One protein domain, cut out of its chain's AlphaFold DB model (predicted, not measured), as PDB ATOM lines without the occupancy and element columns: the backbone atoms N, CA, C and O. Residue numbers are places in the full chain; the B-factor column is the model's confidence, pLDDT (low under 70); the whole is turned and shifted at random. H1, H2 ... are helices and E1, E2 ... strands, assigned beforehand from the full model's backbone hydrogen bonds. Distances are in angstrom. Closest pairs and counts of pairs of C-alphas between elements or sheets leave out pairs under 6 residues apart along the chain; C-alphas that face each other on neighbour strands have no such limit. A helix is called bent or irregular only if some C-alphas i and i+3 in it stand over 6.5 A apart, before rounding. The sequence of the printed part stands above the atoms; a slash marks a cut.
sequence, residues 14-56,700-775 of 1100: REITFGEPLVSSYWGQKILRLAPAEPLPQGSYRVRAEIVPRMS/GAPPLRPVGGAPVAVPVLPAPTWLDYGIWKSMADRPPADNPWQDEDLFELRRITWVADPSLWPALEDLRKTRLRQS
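This is residues 14 to 56 and 700 to 775 of the 1100 residues of an uncharacterized protein of Acidovorax cattleyae (UniProt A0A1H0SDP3). A strongly twisted sheet of five strands has one helix, H1, packed slantwise over E2 and E1 at one end of it, and the helix's last residues, 769 to 775, stick out free. The printed part has 119 residues, under half of them in named elements, which run E1 E2 E3 E4 E5 H1 along it. The sheet's order is E2 E1 E5 E3 E4, mixed, and the class is mixed, helices and strands. The whole is compact, with a radius of gyration of the C-alphas of 15.6 A and spans of 45 by 38 by 28 A.

E1, residues 14 to 18, begins at C-alpha 14 (37.115, -22.644, -49.368). E2 is residues 30 to 33; E3, residues 44 to 53, is 29.0 A long. E4, residues 721 to 729, is 23.4 A long and bends by 52 degrees at residue 726. E5, residues 747 to 756, is 25.4 A long and bends by 54 degrees at residue 750. H1, residues 758 to 775, is 26.0 A long and ends at C-alpha 775 (20.184, -13.761, -44.162); it is irregular, with C-alphas 759 and 762 7.3 A apart.

E1 and E2 form an antiparallel hairpin, with N 16 and O 32 2.9 A apart. E1 and E5 are parallel, N 17 to O 754 being 2.9 A. E5 and E3 are antiparallel, N 48 to O 753 being 2.9 A; so are E3 and E4, N 49 to O 723 being 2.9 A. H1 makes two layers with the sheet, a helix on one face, at a height over the sheet of 9.9 A and slantwise to the strands, at 50 degrees to E1 on the local plane. Its closest C-alphas to E1 are Trp 761 and Phe 18, 6.2 A apart. In H1, 12 of 14 O i to N i+4 pairs are within hydrogen-bond range.

The C-alphas farthest apart, of Val 716 and Arg 773, are 46.7 A apart. Residues 57 to 699 are not printed; C-alphas 56 and 700 are 31.7 A apart across the cut. The links E1 to E2 and E4 to E5 are long. Confidence is under 70 in 26 residues, among them 20 to 29 and 709 to 718.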
ATOM      1  N   ARG A  14      36.390 -23.454 -50.349       79.94
ATOM      2  CA  ARG A  14      37.115 -22.644 -49.368       79.94
ATOM      3  C   ARG A  14      36.366 -22.665 -48.031       79.94
ATOM      4  O   ARG A  14      35.279 -22.094 -47.925       79.94
ATOM      5  N   GLU A  15      36.923 -23.320 -47.011       86.69
ATOM      6  CA  GLU A  15      36.276 -23.456 -45.698       86.69
ATOM      7  C   GLU A  15      37.204 -23.068 -44.535       86.69
ATOM      8  O   GLU A  15      38.341 -23.523 -44.459       86.69
ATOM      9  N   ILE A  16      36.711 -22.262 -43.592       81.81
ATOM     10  CA  ILE A  16      37.388 -21.992 -42.316       81.81
ATOM     11  C   ILE A  16      36.777 -22.884 -41.237       81.81
ATOM     12  O   ILE A  16      35.560 -22.850 -41.029       81.81
ATOM     13  N   THR A  17      37.603 -23.649 -40.525       81.19
ATOM     14  CA  THR A  17      37.201 -24.409 -39.333       81.19
ATOM     15  C   THR A  17      37.688 -23.711 -38.063       81.19
ATOM     16  O   THR A  17      38.837 -23.279 -37.976       81.19
ATOM     17  N   PHE A  18      36.806 -23.569 -37.069       78.44
ATOM     18  CA  PHE A  18      37.126 -22.916 -35.793       78.44
ATOM     19  C   PHE A  18      36.311 -23.486 -34.617       78.44
ATOM     20  O   PHE A  18      35.227 -24.037 -34.814       78.44
ATOM     21  N   GLY A  19      36.821 -23.342 -33.390       72.81
ATOM     22  CA  GLY A  19      36.237 -23.896 -32.159       72.81
ATOM     23  C   GLY A  19      36.920 -25.178 -31.659       72.81
ATOM     24  O   GLY A  19      37.678 -25.820 -32.388       72.81
ATOM     25  N   GLU A  20      36.658 -25.543 -30.400       56.88
ATOM     26  CA  GLU A  20      37.255 -26.726 -29.767       56.88
ATOM     27  C   GLU A  20      36.680 -28.032 -30.352       56.88
ATOM     28  O   GLU A  20      35.457 -28.199 -30.422       56.88
ATOM     29  N   PRO A  21      37.528 -28.989 -30.773       48.00
ATOM     30  CA  PRO A  21      37.064 -30.322 -31.136       48.00
ATOM     31  C   PRO A  21      36.603 -31.048 -29.865       48.00
ATOM     32  O   PRO A  21      37.414 -31.408 -29.020       48.00
ATOM     33  N   LEU A  22      35.292 -31.251 -29.720       39.94
ATOM     34  CA  LEU A  22      34.710 -31.819 -28.497       39.94
ATOM     35  C   LEU A  22      35.023 -33.316 -28.298       39.94
ATOM     36  O   LEU A  22      34.974 -33.784 -27.168       39.94
ATOM     37  N   VAL A  23      35.385 -34.058 -29.354       37.50
ATOM     38  CA  VAL A  23      35.905 -35.446 -29.341       37.50
ATOM     39  C   VAL A  23      36.722 -35.639 -30.638       37.50
ATOM     40  O   VAL A  23      36.655 -34.793 -31.525       37.50
ATOM     41  N   SER A  24      37.461 -36.742 -30.809       33.91
ATOM     42  CA  SER A  24      38.253 -37.121 -32.005       33.91
ATOM     43  C   SER A  24      37.504 -37.175 -33.358       33.91
ATOM     44  O   SER A  24      38.072 -37.601 -34.362       33.91
ATOM     45  N   SER A  25      36.251 -36.724 -33.427       37.00
ATOM     46  CA  SER A  25      35.471 -36.565 -34.652       37.00
ATOM     47  C   SER A  25      34.988 -35.116 -34.799       37.00
ATOM     48  O   SER A  25      34.796 -34.405 -33.818       37.00
ATOM     49  N   TYR A  26      34.780 -34.681 -36.045       39.66
ATOM     50  CA  TYR A  26      34.444 -33.314 -36.497       39.66
ATOM     51  C   TYR A  26      33.264 -32.590 -35.797       39.66
ATOM     52  O   TYR A  26      32.972 -31.442 -36.123       39.66
ATOM     53  N   TRP A  27      32.581 -33.203 -34.831       35.75
ATOM     54  CA  TRP A  27      31.293 -32.771 -34.281       35.75
ATOM     55  C   TRP A  27      31.329 -31.571 -33.308       35.75
ATOM     56  O   TRP A  27      30.285 -31.175 -32.801       35.75
ATOM     57  N   GLY A  28      32.487 -30.934 -33.090       46.88
ATOM     58  CA  GLY A  28      32.605 -29.677 -32.321       46.88
ATOM     59  C   GLY A  28      33.063 -28.453 -33.123       46.88
ATOM     60  O   GLY A  28      32.888 -27.319 -32.676       46.88
ATOM     61  N   GLN A  29      33.619 -28.654 -34.322       64.25
ATOM     62  CA  GLN A  29      34.178 -27.561 -35.116       64.25
ATOM     63  C   GLN A  29      33.086 -26.850 -35.918       64.25
ATOM     64  O   GLN A  29      32.279 -27.463 -36.618       64.25
ATOM     65  N   LYS A  30      33.068 -25.522 -35.839       76.75
ATOM     66  CA  LYS A  30      32.212 -24.670 -36.660       76.75
ATOM     67  C   LYS A  30      32.874 -24.485 -38.021       76.75
ATOM     68  O   LYS A  30      34.058 -24.169 -38.093       76.75
ATOM     69  N   ILE A  31      32.097 -24.651 -39.090       80.75
ATOM     70  CA  ILE A  31      32.548 -24.448 -40.471       80.75
ATOM     71  C   ILE A  31      31.947 -23.143 -40.995       80.75
ATOM     72  O   ILE A  31      30.729 -22.957 -40.957       80.75
ATOM     73  N   LEU A  32      32.795 -22.249 -41.497       84.25
ATOM     74  CA  LEU A  32      32.399 -21.061 -42.248       84.25
ATOM     75  C   LEU A  32      32.866 -21.217 -43.700       84.25
ATOM     76  O   LEU A  32      34.063 -21.275 -43.969       84.25
ATOM     77  N   ARG A  33      31.919 -21.285 -44.641       83.44
ATOM     78  CA  ARG A  33      32.220 -21.329 -46.079       83.44
ATOM     79  C   ARG A  33      32.493 -19.927 -46.607       83.44
ATOM     80  O   ARG A  33      31.717 -19.016 -46.317       83.44
ATOM     81  N   LEU A  34      33.554 -19.768 -47.387       79.06
ATOM     82  CA  LEU A  34      33.915 -18.502 -48.026       79.06
ATOM     83  C   LEU A  34      33.453 -18.491 -49.481       79.06
ATOM     84  O   LEU A  34      33.475 -19.529 -50.145       79.06
ATOM     85  N   ALA A  35      33.055 -17.323 -49.985       78.12
ATOM     86  CA  ALA A  35      32.871 -17.159 -51.426       78.12
ATOM     87  C   ALA A  35      34.242 -17.181 -52.147       78.12
ATOM     88  O   ALA A  35      35.253 -16.836 -51.527       78.12
ATOM     89  N   PRO A  36      34.315 -17.550 -53.444       73.44
ATOM     90  CA  PRO A  36      35.587 -17.701 -54.164       73.44
ATOM     91  C   PRO A  36      36.521 -16.485 -54.072       73.44
ATOM     92  O   PRO A  36      37.715 -16.664 -53.845       73.44
ATOM     93  N   ALA A  37      35.976 -15.267 -54.139       78.38
ATOM     94  CA  ALA A  37      36.728 -14.010 -54.074       78.38
ATOM     95  C   ALA A  37      36.749 -13.355 -52.678       78.38
ATOM     96  O   ALA A  37      37.224 -12.233 -52.530       78.38
ATOM     97  N   GLU A  38      36.212 -14.012 -51.646       81.88
ATOM     98  CA  GLU A  38      36.129 -13.404 -50.319       81.88
ATOM     99  C   GLU A  38      37.510 -13.387 -49.634       81.88
ATOM    100  O   GLU A  38      38.191 -14.428 -49.613       81.88
ATOM    101  N   PRO A  39      37.946 -12.232 -49.088       82.62
ATOM    102  CA  PRO A  39      39.191 -12.145 -48.337       82.62
ATOM    103  C   PRO A  39      39.073 -12.873 -46.993       82.62
ATOM    104  O   PRO A  39      38.007 -12.937 -46.377       82.62
ATOM    105  N   LEU A  40      40.192 -13.431 -46.533       84.75
ATOM    106  CA  LEU A  40      40.296 -14.039 -45.208       84.75
ATOM    107  C   LEU A  40      40.489 -12.938 -44.154       84.75
ATOM    108  O   LEU A  40      41.204 -11.971 -44.421       84.75
ATOM    109  N   PRO A  41      39.888 -13.052 -42.954       87.56
ATOM    110  CA  PRO A  41      40.237 -12.169 -41.849       87.56
ATOM    111  C   PRO A  41      41.740 -12.235 -41.549       87.56
ATOM    112  O   PRO A  41      42.357 -13.295 -41.640       87.56
ATOM    113  N   GLN A  42      42.339 -11.106 -41.172       90.56
ATOM    114  CA  GLN A  42      43.761 -11.067 -40.842       90.56
ATOM    115  C   GLN A  42      44.048 -11.951 -39.620       90.56
ATOM    116  O   GLN A  42      43.416 -11.803 -38.573       90.56
ATOM    117  N   GLY A  43      45.017 -12.860 -39.738       91.31
ATOM    118  CA  GLY A  43      45.365 -13.761 -38.647       91.31
ATOM    119  C   GLY A  43      46.204 -14.964 -39.061       91.31
ATOM    120  O   GLY A  43      46.623 -15.086 -40.212       91.31
ATOM    121  N   SER A  44      46.461 -15.846 -38.091       92.12
ATOM    122  CA  SER A  44      47.178 -17.108 -38.303       92.12
ATOM    123  C   SER A  44      46.195 -18.259 -38.519       92.12
ATOM    124  O   SER A  44      45.256 -18.448 -37.743       92.12
ATOM    125  N   TYR A  45      46.448 -19.060 -39.547       92.25
ATOM    126  CA  TYR A  45      45.658 -20.228 -39.910       92.25
ATOM    127  C   TYR A  45      46.578 -21.412 -40.157       92.25
ATOM    128  O   TYR A  45      47.582 -21.278 -40.851       92.25
ATOM    129  N   ARG A  46      46.217 -22.596 -39.666       92.19
ATOM    130  CA  ARG A  46      46.838 -23.830 -40.150       92.19
ATOM    131  C   ARG A  46      46.131 -24.267 -41.426       92.19
ATOM    132  O   ARG A  46      44.922 -24.489 -41.412       92.19
ATOM    133  N   VAL A  47      46.871 -24.363 -42.521       91.25
ATOM    134  CA  VAL A  47      46.313 -24.624 -43.849       91.25
ATOM    135  C   VAL A  47      46.400 -26.108 -44.155       91.25
ATOM    136  O   VAL A  47      47.461 -26.717 -44.049       91.25
ATOM    137  N   ARG A  48      45.275 -26.697 -44.558       90.75
ATOM    138  CA  ARG A  48      45.207 -28.072 -45.053       90.75
ATOM    139  C   ARG A  48      44.495 -28.105 -46.391       90.75
ATOM    140  O   ARG A  48      43.456 -27.466 -46.540       90.75
ATOM    141  N   ALA A  49      45.019 -28.869 -47.335       89.06
ATOM    142  CA  ALA A  49      44.388 -29.080 -48.628       89.06
ATOM    143  C   ALA A  49      43.978 -30.540 -48.788       89.06
ATOM    144  O   ALA A  49      44.750 -31.436 -48.458       89.06
ATOM    145  N   GLU A  50      42.782 -30.767 -49.310       87.62
ATOM    146  CA  GLU A  50      42.344 -32.067 -49.801       87.62
ATOM    147  C   GLU A  50      42.545 -32.091 -51.311       87.62
ATOM    148  O   GLU A  50      41.916 -31.325 -52.052       87.62
ATOM    149  N   ILE A  51      43.422 -32.982 -51.752       86.88
ATOM    150  CA  ILE A  51      43.665 -33.262 -53.158       86.88
ATOM    151  C   ILE A  51      43.099 -34.628 -53.508       86.88
ATOM    152  O   ILE A  51      43.087 -35.549 -52.693       86.88
ATOM    153  N   VAL A  52      42.657 -34.781 -54.742       84.88
ATOM    154  CA  VAL A  52      42.332 -36.085 -55.329       84.88
ATOM    155  C   VAL A  52      43.081 -36.224 -56.638       84.88
ATOM    156  O   VAL A  52      43.338 -35.213 -57.291       84.88
ATOM    157  N   PRO A  53      43.423 -37.453 -57.048       84.88
ATOM    158  CA  PRO A  53      43.896 -37.694 -58.400       84.88
ATOM    159  C   PRO A  53      42.885 -37.125 -59.384       84.88
ATOM    160  O   PRO A  53      41.687 -37.399 -59.276       84.88
ATOM    161  N   ARG A  54      43.365 -36.332 -60.337       84.69
ATOM    162  CA  ARG A  54      42.511 -35.895 -61.429       84.69
ATOM    163  C   ARG A  54      42.216 -37.129 -62.264       84.69
ATOM    164  O   ARG A  54      43.135 -37.766 -62.775       84.69
ATOM    165  N   MET A  55      40.951 -37.501 -62.350       83.31
ATOM    166  CA  MET A  55      40.537 -38.617 -63.185       83.31
ATOM    167  C   MET A  55      40.348 -38.097 -64.608       83.31
ATOM    168  O   MET A  55      39.921 -36.963 -64.820       83.31
ATOM    169  N   SER A  56      40.703 -38.906 -65.595       80.19
ATOM    170  CA  SER A  56      40.233 -38.695 -66.956       80.19
ATOM    171  C   SER A  56      38.709 -38.762 -66.944       80.19
ATOM    172  O   SER A  56      38.124 -39.655 -66.323       80.19
ATOM    173  N   GLY A 700      51.220 -12.645 -55.258       81.94
ATOM    174  CA  GLY A 700      52.517 -12.066 -54.863       81.94
ATOM    175  C   GLY A 700      53.048 -12.490 -53.484       81.94
ATOM    176  O   GLY A 700      54.022 -11.911 -53.006       81.94
ATOM    177  N   ALA A 701      52.413 -13.453 -52.809       84.00
ATOM    178  CA  ALA A 701      53.006 -14.141 -51.657       84.00
ATOM    179  C   ALA A 701      53.855 -15.339 -52.134       84.00
ATOM    180  O   ALA A 701      53.581 -15.870 -53.210       84.00
ATOM    181  N   PRO A 702      54.869 -15.796 -51.381       83.62
ATOM    182  CA  PRO A 702      55.533 -17.055 -51.700       83.62
ATOM    183  C   PRO A 702      54.541 -18.229 -51.568       83.62
ATOM    184  O   PRO A 702      53.713 -18.219 -50.650       83.62
ATOM    185  N   PRO A 703      54.601 -19.242 -52.451       87.62
ATOM    186  CA  PRO A 703      53.741 -20.413 -52.346       87.62
ATOM    187  C   PRO A 703      54.056 -21.220 -51.083       87.62
ATOM    188  O   PRO A 703      55.217 -21.371 -50.695       87.62
ATOM    189  N   LEU A 704      53.022 -21.783 -50.459       87.44
ATOM    190  CA  LEU A 704      53.188 -22.676 -49.318       87.44
ATOM    191  C   LEU A 704      53.621 -24.064 -49.781       87.44
ATOM    192  O   LEU A 704      53.085 -24.592 -50.754       87.44
ATOM    193  N   ARG A 705      54.535 -24.685 -49.034       87.81
ATOM    194  CA  ARG A 705      54.925 -26.089 -49.212       87.81
ATOM    195  C   ARG A 705      54.425 -26.928 -48.028       87.81
ATOM    196  O   ARG A 705      54.382 -26.408 -46.912       87.81
ATOM    197  N   PRO A 706      54.031 -28.193 -48.245       86.81
ATOM    198  CA  PRO A 706      53.573 -29.069 -47.176       86.81
ATOM    199  C   PRO A 706      54.660 -29.313 -46.118       86.81
ATOM    200  O   PRO A 706      55.831 -29.522 -46.436       86.81
ATOM    201  N   VAL A 707      54.264 -29.307 -44.845       85.50
ATOM    202  CA  VAL A 707      55.133 -29.572 -43.693       85.50
ATOM    203  C   VAL A 707      55.290 -31.081 -43.521       85.50
ATOM    204  O   VAL A 707      54.319 -31.778 -43.244       85.50
ATOM    205  N   GLY A 708      56.525 -31.573 -43.640       75.19
ATOM    206  CA  GLY A 708      56.877 -32.976 -43.380       75.19
ATOM    207  C   GLY A 708      56.831 -33.915 -44.590       75.19
ATOM    208  O   GLY A 708      57.054 -35.107 -44.407       75.19
ATOM    209  N   GLY A 709      56.583 -33.395 -45.802       65.50
ATOM    210  CA  GLY A 709      56.368 -34.212 -47.004       65.50
ATOM    211  C   GLY A 709      55.071 -35.030 -46.925       65.50
ATOM    212  O   GLY A 709      54.553 -35.312 -45.845       65.50
ATOM    213  N   ALA A 710      54.488 -35.401 -48.064       61.16
ATOM    214  CA  ALA A 710      53.389 -36.366 -48.039       61.16
ATOM    215  C   ALA A 710      53.931 -37.743 -47.592       61.16
ATOM    216  O   ALA A 710      55.027 -38.119 -48.015       61.16
ATOM    217  N   PRO A 711      53.208 -38.515 -46.758       57.69
ATOM    218  CA  PRO A 711      53.628 -39.868 -46.415       57.69
ATOM    219  C   PRO A 711      53.790 -40.704 -47.693       57.69
ATOM    220  O   PRO A 711      52.856 -40.838 -48.477       57.69
ATOM    221  N   VAL A 712      54.987 -41.274 -47.883       57.28
ATOM    222  CA  VAL A 712      55.416 -42.042 -49.077       57.28
ATOM    223  C   VAL A 712      54.528 -43.268 -49.349       57.28
ATOM    224  O   VAL A 712      54.483 -43.779 -50.465       57.28
ATOM    225  N   ALA A 713      53.765 -43.722 -48.354       55.34
ATOM    226  CA  ALA A 713      52.793 -44.796 -48.490       55.34
ATOM    227  C   ALA A 713      51.470 -44.273 -49.070       55.34
ATOM    228  O   ALA A 713      50.451 -44.235 -48.381       55.34
ATOM    229  N   VAL A 714      51.479 -43.851 -50.334       56.16
ATOM    230  CA  VAL A 714      50.236 -43.575 -51.056       56.16
ATOM    231  C   VAL A 714      49.813 -44.866 -51.763       56.16
ATOM    232  O   VAL A 714      50.425 -45.223 -52.771       56.16
ATOM    233  N   PRO A 715      48.817 -45.617 -51.251       51.75
ATOM    234  CA  PRO A 715      48.302 -46.773 -51.970       51.75
ATOM    235  C   PRO A 715      47.739 -46.311 -53.315       51.75
ATOM    236  O   PRO A 715      47.080 -45.274 -53.377       51.75
ATOM    237  N   VAL A 716      48.041 -47.088 -54.363       59.81
ATOM    238  CA  VAL A 716      47.522 -47.029 -55.743       59.81
ATOM    239  C   VAL A 716      46.228 -46.204 -55.813       59.81
ATOM    240  O   VAL A 716      45.162 -46.669 -55.425       59.81
ATOM    241  N   LEU A 717      46.365 -44.931 -56.186       64.38
ATOM    242  CA  LEU A 717      45.436 -43.840 -55.870       64.38
ATOM    243  C   LEU A 717      44.062 -43.937 -56.564       64.38
ATOM    244  O   LEU A 717      43.985 -43.786 -57.785       64.38
ATOM    245  N   PRO A 718      42.970 -44.040 -55.777       57.03
ATOM    246  CA  PRO A 718      41.797 -43.182 -56.016       57.03
ATOM    247  C   PRO A 718      41.292 -42.413 -54.771       57.03
ATOM    248  O   PRO A 718      40.277 -41.721 -54.849       57.03
ATOM    249  N   ALA A 719      41.948 -42.516 -53.608       70.94
ATOM    250  CA  ALA A 719      41.457 -41.888 -52.375       70.94
ATOM    251  C   ALA A 719      41.864 -40.399 -52.245       70.94
ATOM    252  O   ALA A 719      42.987 -40.036 -52.611       70.94
ATOM    253  N   PRO A 720      41.002 -39.533 -51.670       79.81
ATOM    254  CA  PRO A 720      41.381 -38.175 -51.288       79.81
ATOM    255  C   PRO A 720      42.563 -38.176 -50.317       79.81
ATOM    256  O   PRO A 720      42.566 -38.907 -49.327       79.81
ATOM    257  N   THR A 721      43.556 -37.336 -50.589       82.50
ATOM    258  CA  THR A 721      44.762 -37.176 -49.770       82.50
ATOM    259  C   THR A 721      44.779 -35.786 -49.147       82.50
ATOM    260  O   THR A 721      44.535 -34.784 -49.817       82.50
ATOM    261  N   TRP A 722      45.073 -35.719 -47.850       85.25
ATOM    262  CA  TRP A 722      45.197 -34.463 -47.117       85.25
ATOM    263  C   TRP A 722      46.663 -34.058 -46.996       85.25
ATOM    264  O   TRP A 722      47.478 -34.817 -46.477       85.25
ATOM    265  N   LEU A 723      46.978 -32.841 -47.433       86.81
ATOM    266  CA  LEU A 723      48.284 -32.211 -47.278       86.81
ATOM    267  C   LEU A 723      48.202 -31.104 -46.226       86.81
ATOM    268  O   LEU A 723      47.301 -30.263 -46.267       86.81
ATOM    269  N   ASP A 724      49.135 -31.103 -45.277       88.81
ATOM    270  CA  ASP A 724      49.251 -30.069 -44.246       88.81
ATOM    271  C   ASP A 724      50.337 -29.071 -44.651       88.81
ATOM    272  O   ASP A 724      51.494 -29.444 -44.797       88.81
ATOM    273  N   TYR A 725      49.966 -27.809 -44.837       89.94
ATOM    274  CA  TYR A 725      50.852 -26.718 -45.255       89.94
ATOM    275  C   TYR A 725      51.388 -25.905 -44.073       89.94
ATOM    276  O   TYR A 725      52.044 -24.883 -44.262       89.94
ATOM    277  N   GLY A 726      51.118 -26.350 -42.843       92.12
ATOM    278  CA  GLY A 726      51.566 -25.662 -41.644       92.12
ATOM    279  C   GLY A 726      50.812 -24.364 -41.390       92.12
ATOM    280  O   GLY A 726      49.657 -24.198 -41.786       92.12
ATOM    281  N   ILE A 727      51.455 -23.462 -40.648       91.69
ATOM    282  CA  ILE A 727      50.870 -22.187 -40.234       91.69
ATOM    283  C   ILE A 727      51.149 -21.137 -41.304       91.69
ATOM    284  O   ILE A 727      52.296 -20.853 -41.639       91.69
ATOM    285  N   TRP A 728      50.086 -20.506 -41.775       92.44
ATOM    286  CA  TRP A 728      50.109 -19.383 -42.690       92.44
ATOM    287  C   TRP A 728      49.486 -18.157 -42.027       92.44
ATOM    288  O   TRP A 728      48.491 -18.262 -41.307       92.44
ATOM    289  N   LYS A 729      50.078 -16.987 -42.263       91.38
ATOM    290  CA  LYS A 729      49.579 -15.705 -41.762       91.38
ATOM    291  C   LYS A 729      49.025 -14.913 -42.935       91.38
ATOM    292  O   LYS A 729      49.786 -14.586 -43.843       91.38
ATOM    293  N   SER A 730      47.728 -14.618 -42.905       85.56
ATOM    294  CA  SER A 730      47.107 -13.785 -43.936       85.56
ATOM    295  C   SER A 730      47.643 -12.359 -43.848       85.56
ATOM    296  O   SER A 730      47.745 -11.801 -42.747       85.56
ATOM    297  N   MET A 731      47.985 -11.774 -44.996       83.50
ATOM    298  CA  MET A 731      48.321 -10.358 -45.090       83.50
ATOM    299  C   MET A 731      47.068  -9.555 -45.434       83.50
ATOM    300  O   MET A 731      46.272  -9.962 -46.275       83.50
ATOM    301  N   ALA A 732      46.889  -8.406 -44.777       76.25
ATOM    302  CA  ALA A 732      45.763  -7.525 -45.062       76.25
ATOM    303  C   ALA A 732      45.762  -7.092 -46.543       76.25
ATOM    304  O   ALA A 732      46.820  -6.870 -47.136       76.25
ATOM    305  N   ASP A 733      44.563  -6.986 -47.119       75.19
ATOM    306  CA  ASP A 733      44.283  -6.386 -48.431       75.19
ATOM    307  C   ASP A 733      44.877  -7.081 -49.670       75.19
ATOM    308  O   ASP A 733      44.844  -6.520 -50.770       75.19
ATOM    309  N   ARG A 734      45.371  -8.321 -49.554       79.06
ATOM    310  CA  ARG A 734      45.784  -9.100 -50.733       79.06
ATOM    311  C   ARG A 734      44.636  -9.952 -51.278       79.06
ATOM    312  O   ARG A 734      44.043 -10.728 -50.526       79.06
ATOM    313  N   PRO A 735      44.319  -9.856 -52.583       77.50
ATOM    314  CA  PRO A 735      43.328 -10.732 -53.183       77.50
ATOM    315  C   PRO A 735      43.837 -12.185 -53.204       77.50
ATOM    316  O   PRO A 735      45.049 -12.417 -53.344       77.50
ATOM    317  N   PRO A 736      42.926 -13.171 -53.084       78.44
ATOM    318  CA  PRO A 736      43.278 -14.573 -53.272       78.44
ATOM    319  C   PRO A 736      43.878 -14.786 -54.668       78.44
ATOM    320  O   PRO A 736      43.561 -14.058 -55.609       78.44
ATOM    321  N   ALA A 737      44.774 -15.763 -54.805       79.69
ATOM    322  CA  ALA A 737      45.305 -16.123 -56.117       79.69
ATOM    323  C   ALA A 737      44.211 -16.762 -56.993       79.69
ATOM    324  O   ALA A 737      43.426 -17.571 -56.499       79.69
ATOM    325  N   ASP A 738      44.183 -16.425 -58.287       70.19
ATOM    326  CA  ASP A 738      43.168 -16.940 -59.221       70.19
ATOM    327  C   ASP A 738      43.347 -18.438 -59.508       70.19
ATOM    328  O   ASP A 738      42.365 -19.158 -59.663       70.19
ATOM    329  N   ASN A 739      44.598 -18.916 -59.534       68.81
ATOM    330  CA  ASN A 739      44.924 -20.332 -59.649       68.81
ATOM    331  C   ASN A 739      45.849 -20.732 -58.489       68.81
ATOM    332  O   ASN A 739      47.033 -20.383 -58.499       68.81
ATOM    333  N   PRO A 740      45.331 -21.417 -57.457       67.56
ATOM    334  CA  PRO A 740      46.135 -21.786 -56.303       67.56
ATOM    335  C   PRO A 740      47.112 -22.939 -56.583       67.56
ATOM    336  O   PRO A 740      47.850 -23.318 -55.674       67.56
ATOM    337  N   TRP A 741      47.117 -23.507 -57.796       71.12
ATOM    338  CA  TRP A 741      47.742 -24.792 -58.105       71.12
ATOM    339  C   TRP A 741      48.669 -24.728 -59.330       71.12
ATOM    340  O   TRP A 741      48.358 -24.049 -60.302       71.12
ATOM    341  N   GLN A 742      49.815 -25.425 -59.289       60.12
ATOM    342  CA  GLN A 742      50.835 -25.385 -60.359       60.12
ATOM    343  C   GLN A 742      50.945 -26.668 -61.209       60.12
ATOM    344  O   GLN A 742      51.548 -26.607 -62.276       60.12
ATOM    345  N   ASP A 743      50.378 -27.809 -60.789       66.56
ATOM    346  CA  ASP A 743      50.439 -29.071 -61.559       66.56
ATOM    347  C   ASP A 743      49.030 -29.657 -61.760       66.56
ATOM    348  O   ASP A 743      48.524 -30.445 -60.955       66.56
ATOM    349  N   GLU A 744      48.366 -29.196 -62.824       64.81
ATOM    350  CA  GLU A 744      46.977 -29.539 -63.160       64.81
ATOM    351  C   GLU A 744      46.808 -30.962 -63.720       64.81
ATOM    352  O   GLU A 744      45.679 -31.449 -63.830       64.81
ATOM    353  N   ASP A 745      47.905 -31.646 -64.060       75.44
ATOM    354  CA  ASP A 745      47.863 -32.943 -64.744       75.44
ATOM    355  C   ASP A 745      47.741 -34.133 -63.779       75.44
ATOM    356  O   ASP A 745      47.382 -35.236 -64.194       75.44
ATOM    357  N   LEU A 746      48.059 -33.936 -62.494       84.25
ATOM    358  CA  LEU A 746      48.083 -35.009 -61.495       84.25
ATOM    359  C   LEU A 746      46.891 -34.985 -60.549       84.25
ATOM    360  O   LEU A 746      46.263 -36.018 -60.310       84.25
ATOM    361  N   PHE A 747      46.608 -33.817 -59.983       85.62
ATOM    362  CA  PHE A 747      45.695 -33.691 -58.861       85.62
ATOM    363  C   PHE A 747      44.720 -32.547 -59.078       85.62
ATOM    364  O   PHE A 747      45.084 -31.478 -59.560       85.62
ATOM    365  N   GLU A 748      43.485 -32.770 -58.658       84.69
ATOM    366  CA  GLU A 748      42.491 -31.728 -58.489       84.69
ATOM    367  C   GLU A 748      42.459 -31.308 -57.016       84.69
ATOM    368  O   GLU A 748      42.324 -32.135 -56.104       84.69
ATOM    369  N   LEU A 749      42.575 -30.003 -56.779       85.19
ATOM    370  CA  LEU A 749      42.393 -29.415 -55.461       85.19
ATOM    371  C   LEU A 749      40.894 -29.302 -55.166       85.19
ATOM    372  O   LEU A 749      40.228 -28.391 -55.648       85.19
ATOM    373  N   ARG A 750      40.347 -30.207 -54.349       83.06
ATOM    374  CA  ARG A 750      38.906 -30.195 -54.036       83.06
ATOM    375  C   ARG A 750      38.542 -29.223 -52.934       83.06
ATOM    376  O   ARG A 750      37.463 -28.619 -52.964       83.06
ATOM    377  N   ARG A 751      39.401 -29.100 -51.925       84.12
ATOM    378  CA  ARG A 751      39.083 -28.337 -50.718       84.12
ATOM    379  C   ARG A 751      40.327 -27.744 -50.085       84.12
ATOM    380  O   ARG A 751      41.326 -28.429 -49.900       84.12
ATOM    381  N   ILE A 752      40.219 -26.488 -49.661       87.56
ATOM    382  CA  ILE A 752      41.195 -25.836 -48.787       87.56
ATOM    383  C   ILE A 752      40.496 -25.548 -47.461       87.56
ATOM    384  O   ILE A 752      39.447 -24.900 -47.424       87.56
ATOM    385  N   THR A 753      41.070 -26.060 -46.376       87.56
ATOM    386  CA  THR A 753      40.590 -25.846 -45.014       87.56
ATOM    387  C   THR A 753      41.591 -24.998 -44.240       87.56
ATOM    388  O   THR A 753      42.735 -25.408 -44.041       87.56
ATOM    389  N   TRP A 754      41.150 -23.832 -43.772       89.56
ATOM    390  CA  TRP A 754      41.907 -22.986 -42.850       89.56
ATOM    391  C   TRP A 754      41.436 -23.254 -41.424       89.56
ATOM    392  O   TRP A 754      40.320 -22.890 -41.058       89.56
ATOM    393  N   VAL A 755      42.282 -23.875 -40.608       89.38
ATOM    394  CA  VAL A 755      42.014 -24.046 -39.178       89.38
ATOM    395  C   VAL A 755      42.461 -22.774 -38.467       89.38
ATOM    396  O   VAL A 755      43.659 -22.494 -38.392       89.38
ATOM    397  N   ALA A 756      41.505 -21.976 -37.999       88.88
ATOM    398  CA  ALA A 756      41.784 -20.679 -37.391       88.88
ATOM    399  C   ALA A 756      42.383 -20.817 -35.988       88.88
ATOM    400  O   ALA A 756      41.895 -21.607 -35.172       88.88
ATOM    401  N   ASP A 757      43.388 -19.991 -35.695       91.69
ATOM    402  CA  ASP A 757      43.924 -19.846 -34.343       91.69
ATOM    403  C   ASP A 757      42.815 -19.433 -33.345       91.69
ATOM    404  O   ASP A 757      41.926 -18.655 -33.720       91.69
ATOM    405  N   PRO A 758      42.837 -19.919 -32.086       89.56
ATOM    406  CA  PRO A 758      41.862 -19.550 -31.058       89.56
ATOM    407  C   PRO A 758      41.626 -18.047 -30.892       89.56
ATOM    408  O   PRO A 758      40.498 -17.631 -30.621       89.56
ATOM    409  N   SER A 759      42.651 -17.223 -31.125       90.81
ATOM    410  CA  SER A 759      42.540 -15.758 -31.087       90.81
ATOM    411  C   SER A 759      41.538 -15.183 -32.098       90.81
ATOM    412  O   SER A 759      40.956 -14.128 -31.850       90.81
ATOM    413  N   LEU A 760      41.278 -15.881 -33.208       90.12
ATOM    414  CA  LEU A 760      40.373 -15.438 -34.275       90.12
ATOM    415  C   LEU A 760      38.926 -15.895 -34.072       90.12
ATOM    416  O   LEU A 760      38.026 -15.418 -34.769       90.12
ATOM    417  N   TRP A 761      38.670 -16.823 -33.146       91.12
ATOM    418  CA  TRP A 761      37.344 -17.422 -32.979       91.12
ATOM    419  C   TRP A 761      36.237 -16.405 -32.666       91.12
ATOM    420  O   TRP A 761      35.166 -16.538 -33.261       91.12
ATOM    421  N   PRO A 762      36.443 -15.382 -31.807       90.19
ATOM    422  CA  PRO A 762      35.413 -14.374 -31.553       90.19
ATOM    423  C   PRO A 762      35.027 -13.600 -32.819       90.19
ATOM    424  O   PRO A 762      33.843 -13.480 -33.128       90.19
ATOM    425  N   ALA A 763      36.018 -13.157 -33.600       88.06
ATOM    426  CA  ALA A 763      35.795 -12.405 -34.834       88.06
ATOM    427  C   ALA A 763      35.082 -13.250 -35.905       88.06
ATOM    428  O   ALA A 763      34.142 -12.786 -36.552       88.06
ATOM    429  N   LEU A 764      35.481 -14.516 -36.063       88.56
ATOM    430  CA  LEU A 764      34.840 -15.453 -36.992       88.56
ATOM    431  C   LEU A 764      33.404 -15.789 -36.583       88.56
ATOM    432  O   LEU A 764      32.520 -15.909 -37.436       88.56
ATOM    433  N   GLU A 765      33.146 -15.918 -35.282       87.88
ATOM    434  CA  GLU A 765      31.802 -16.128 -34.757       87.88
ATOM    435  C   GLU A 765      30.904 -14.915 -35.019       87.88
ATOM    436  O   GLU A 765      29.744 -15.085 -35.404       87.88
ATOM    437  N   ASP A 766      31.426 -13.701 -34.859       87.88
ATOM    438  CA  ASP A 766      30.691 -12.474 -35.153       87.88
ATOM    439  C   ASP A 766      30.417 -12.317 -36.650       87.88
ATOM    440  O   ASP A 766      29.293 -11.976 -37.026       87.88
ATOM    441  N   LEU A 767      31.370 -12.660 -37.521       87.19
ATOM    442  CA  LEU A 767      31.161 -12.669 -38.970       87.19
ATOM    443  C   LEU A 767      30.098 -13.700 -39.378       87.19
ATOM    444  O   LEU A 767      29.160 -13.377 -40.114       87.19
ATOM    445  N   ARG A 768      30.165 -14.919 -38.826       87.00
ATOM    446  CA  ARG A 768      29.138 -15.954 -39.022       87.00
ATOM    447  C   ARG A 768      27.765 -15.469 -38.556       87.00
ATOM    448  O   ARG A 768      26.793 -15.601 -39.298       87.00
ATOM    449  N   LYS A 769      27.664 -14.911 -37.344       84.19
ATOM    450  CA  LYS A 769      26.409 -14.364 -36.798       84.19
ATOM    451  C   LYS A 769      25.887 -13.212 -37.645       84.19
ATOM    452  O   LYS A 769      24.681 -13.132 -37.844       84.19
ATOM    453  N   THR A 770      26.759 -12.347 -38.154       83.94
ATOM    454  CA  THR A 770      26.385 -11.216 -39.010       83.94
ATOM    455  C   THR A 770      25.797 -11.703 -40.324       83.94
ATOM    456  O   THR A 770      24.713 -11.249 -40.678       83.94
ATOM    457  N   ARG A 771      26.399 -12.705 -40.980       79.50
ATOM    458  CA  ARG A 771      25.788 -13.341 -42.157       79.50
ATOM    459  C   ARG A 771      24.445 -13.968 -41.837       79.50
ATOM    460  O   ARG A 771      23.495 -13.784 -42.583       79.50
ATOM    461  N   LEU A 772      24.355 -14.674 -40.711       73.81
ATOM    462  CA  LEU A 772      23.113 -15.314 -40.287       73.81
ATOM    463  C   LEU A 772      22.024 -14.260 -40.020       73.81
ATOM    464  O   LEU A 772      20.878 -14.439 -40.415       73.81
ATOM    465  N   ARG A 773      22.390 -13.112 -39.436       75.38
ATOM    466  CA  ARG A 773      21.503 -11.955 -39.249       75.38
ATOM    467  C   ARG A 773      21.136 -11.286 -40.564       75.38
ATOM    468  O   ARG A 773      19.972 -10.972 -40.721       75.38
ATOM    469  N   GLN A 774      22.060 -11.088 -41.499       72.31
ATOM    470  CA  GLN A 774      21.769 -10.530 -42.826       72.31
ATOM    471  C   GLN A 774      20.842 -11.458 -43.618       72.31
ATOM    472  O   GLN A 774      19.860 -10.994 -44.188       72.31
ATOM    473  N   SER A 775      21.078 -12.773 -43.557       65.88
ATOM    474  CA  SER A 775      20.184 -13.761 -44.162       65.88
ATOM    475  C   SER A 775      18.808 -13.784 -43.499       65.88
ATOM    476  O   SER A 775      17.826 -14.024 -44.181       65.88
TER     477      SER A 775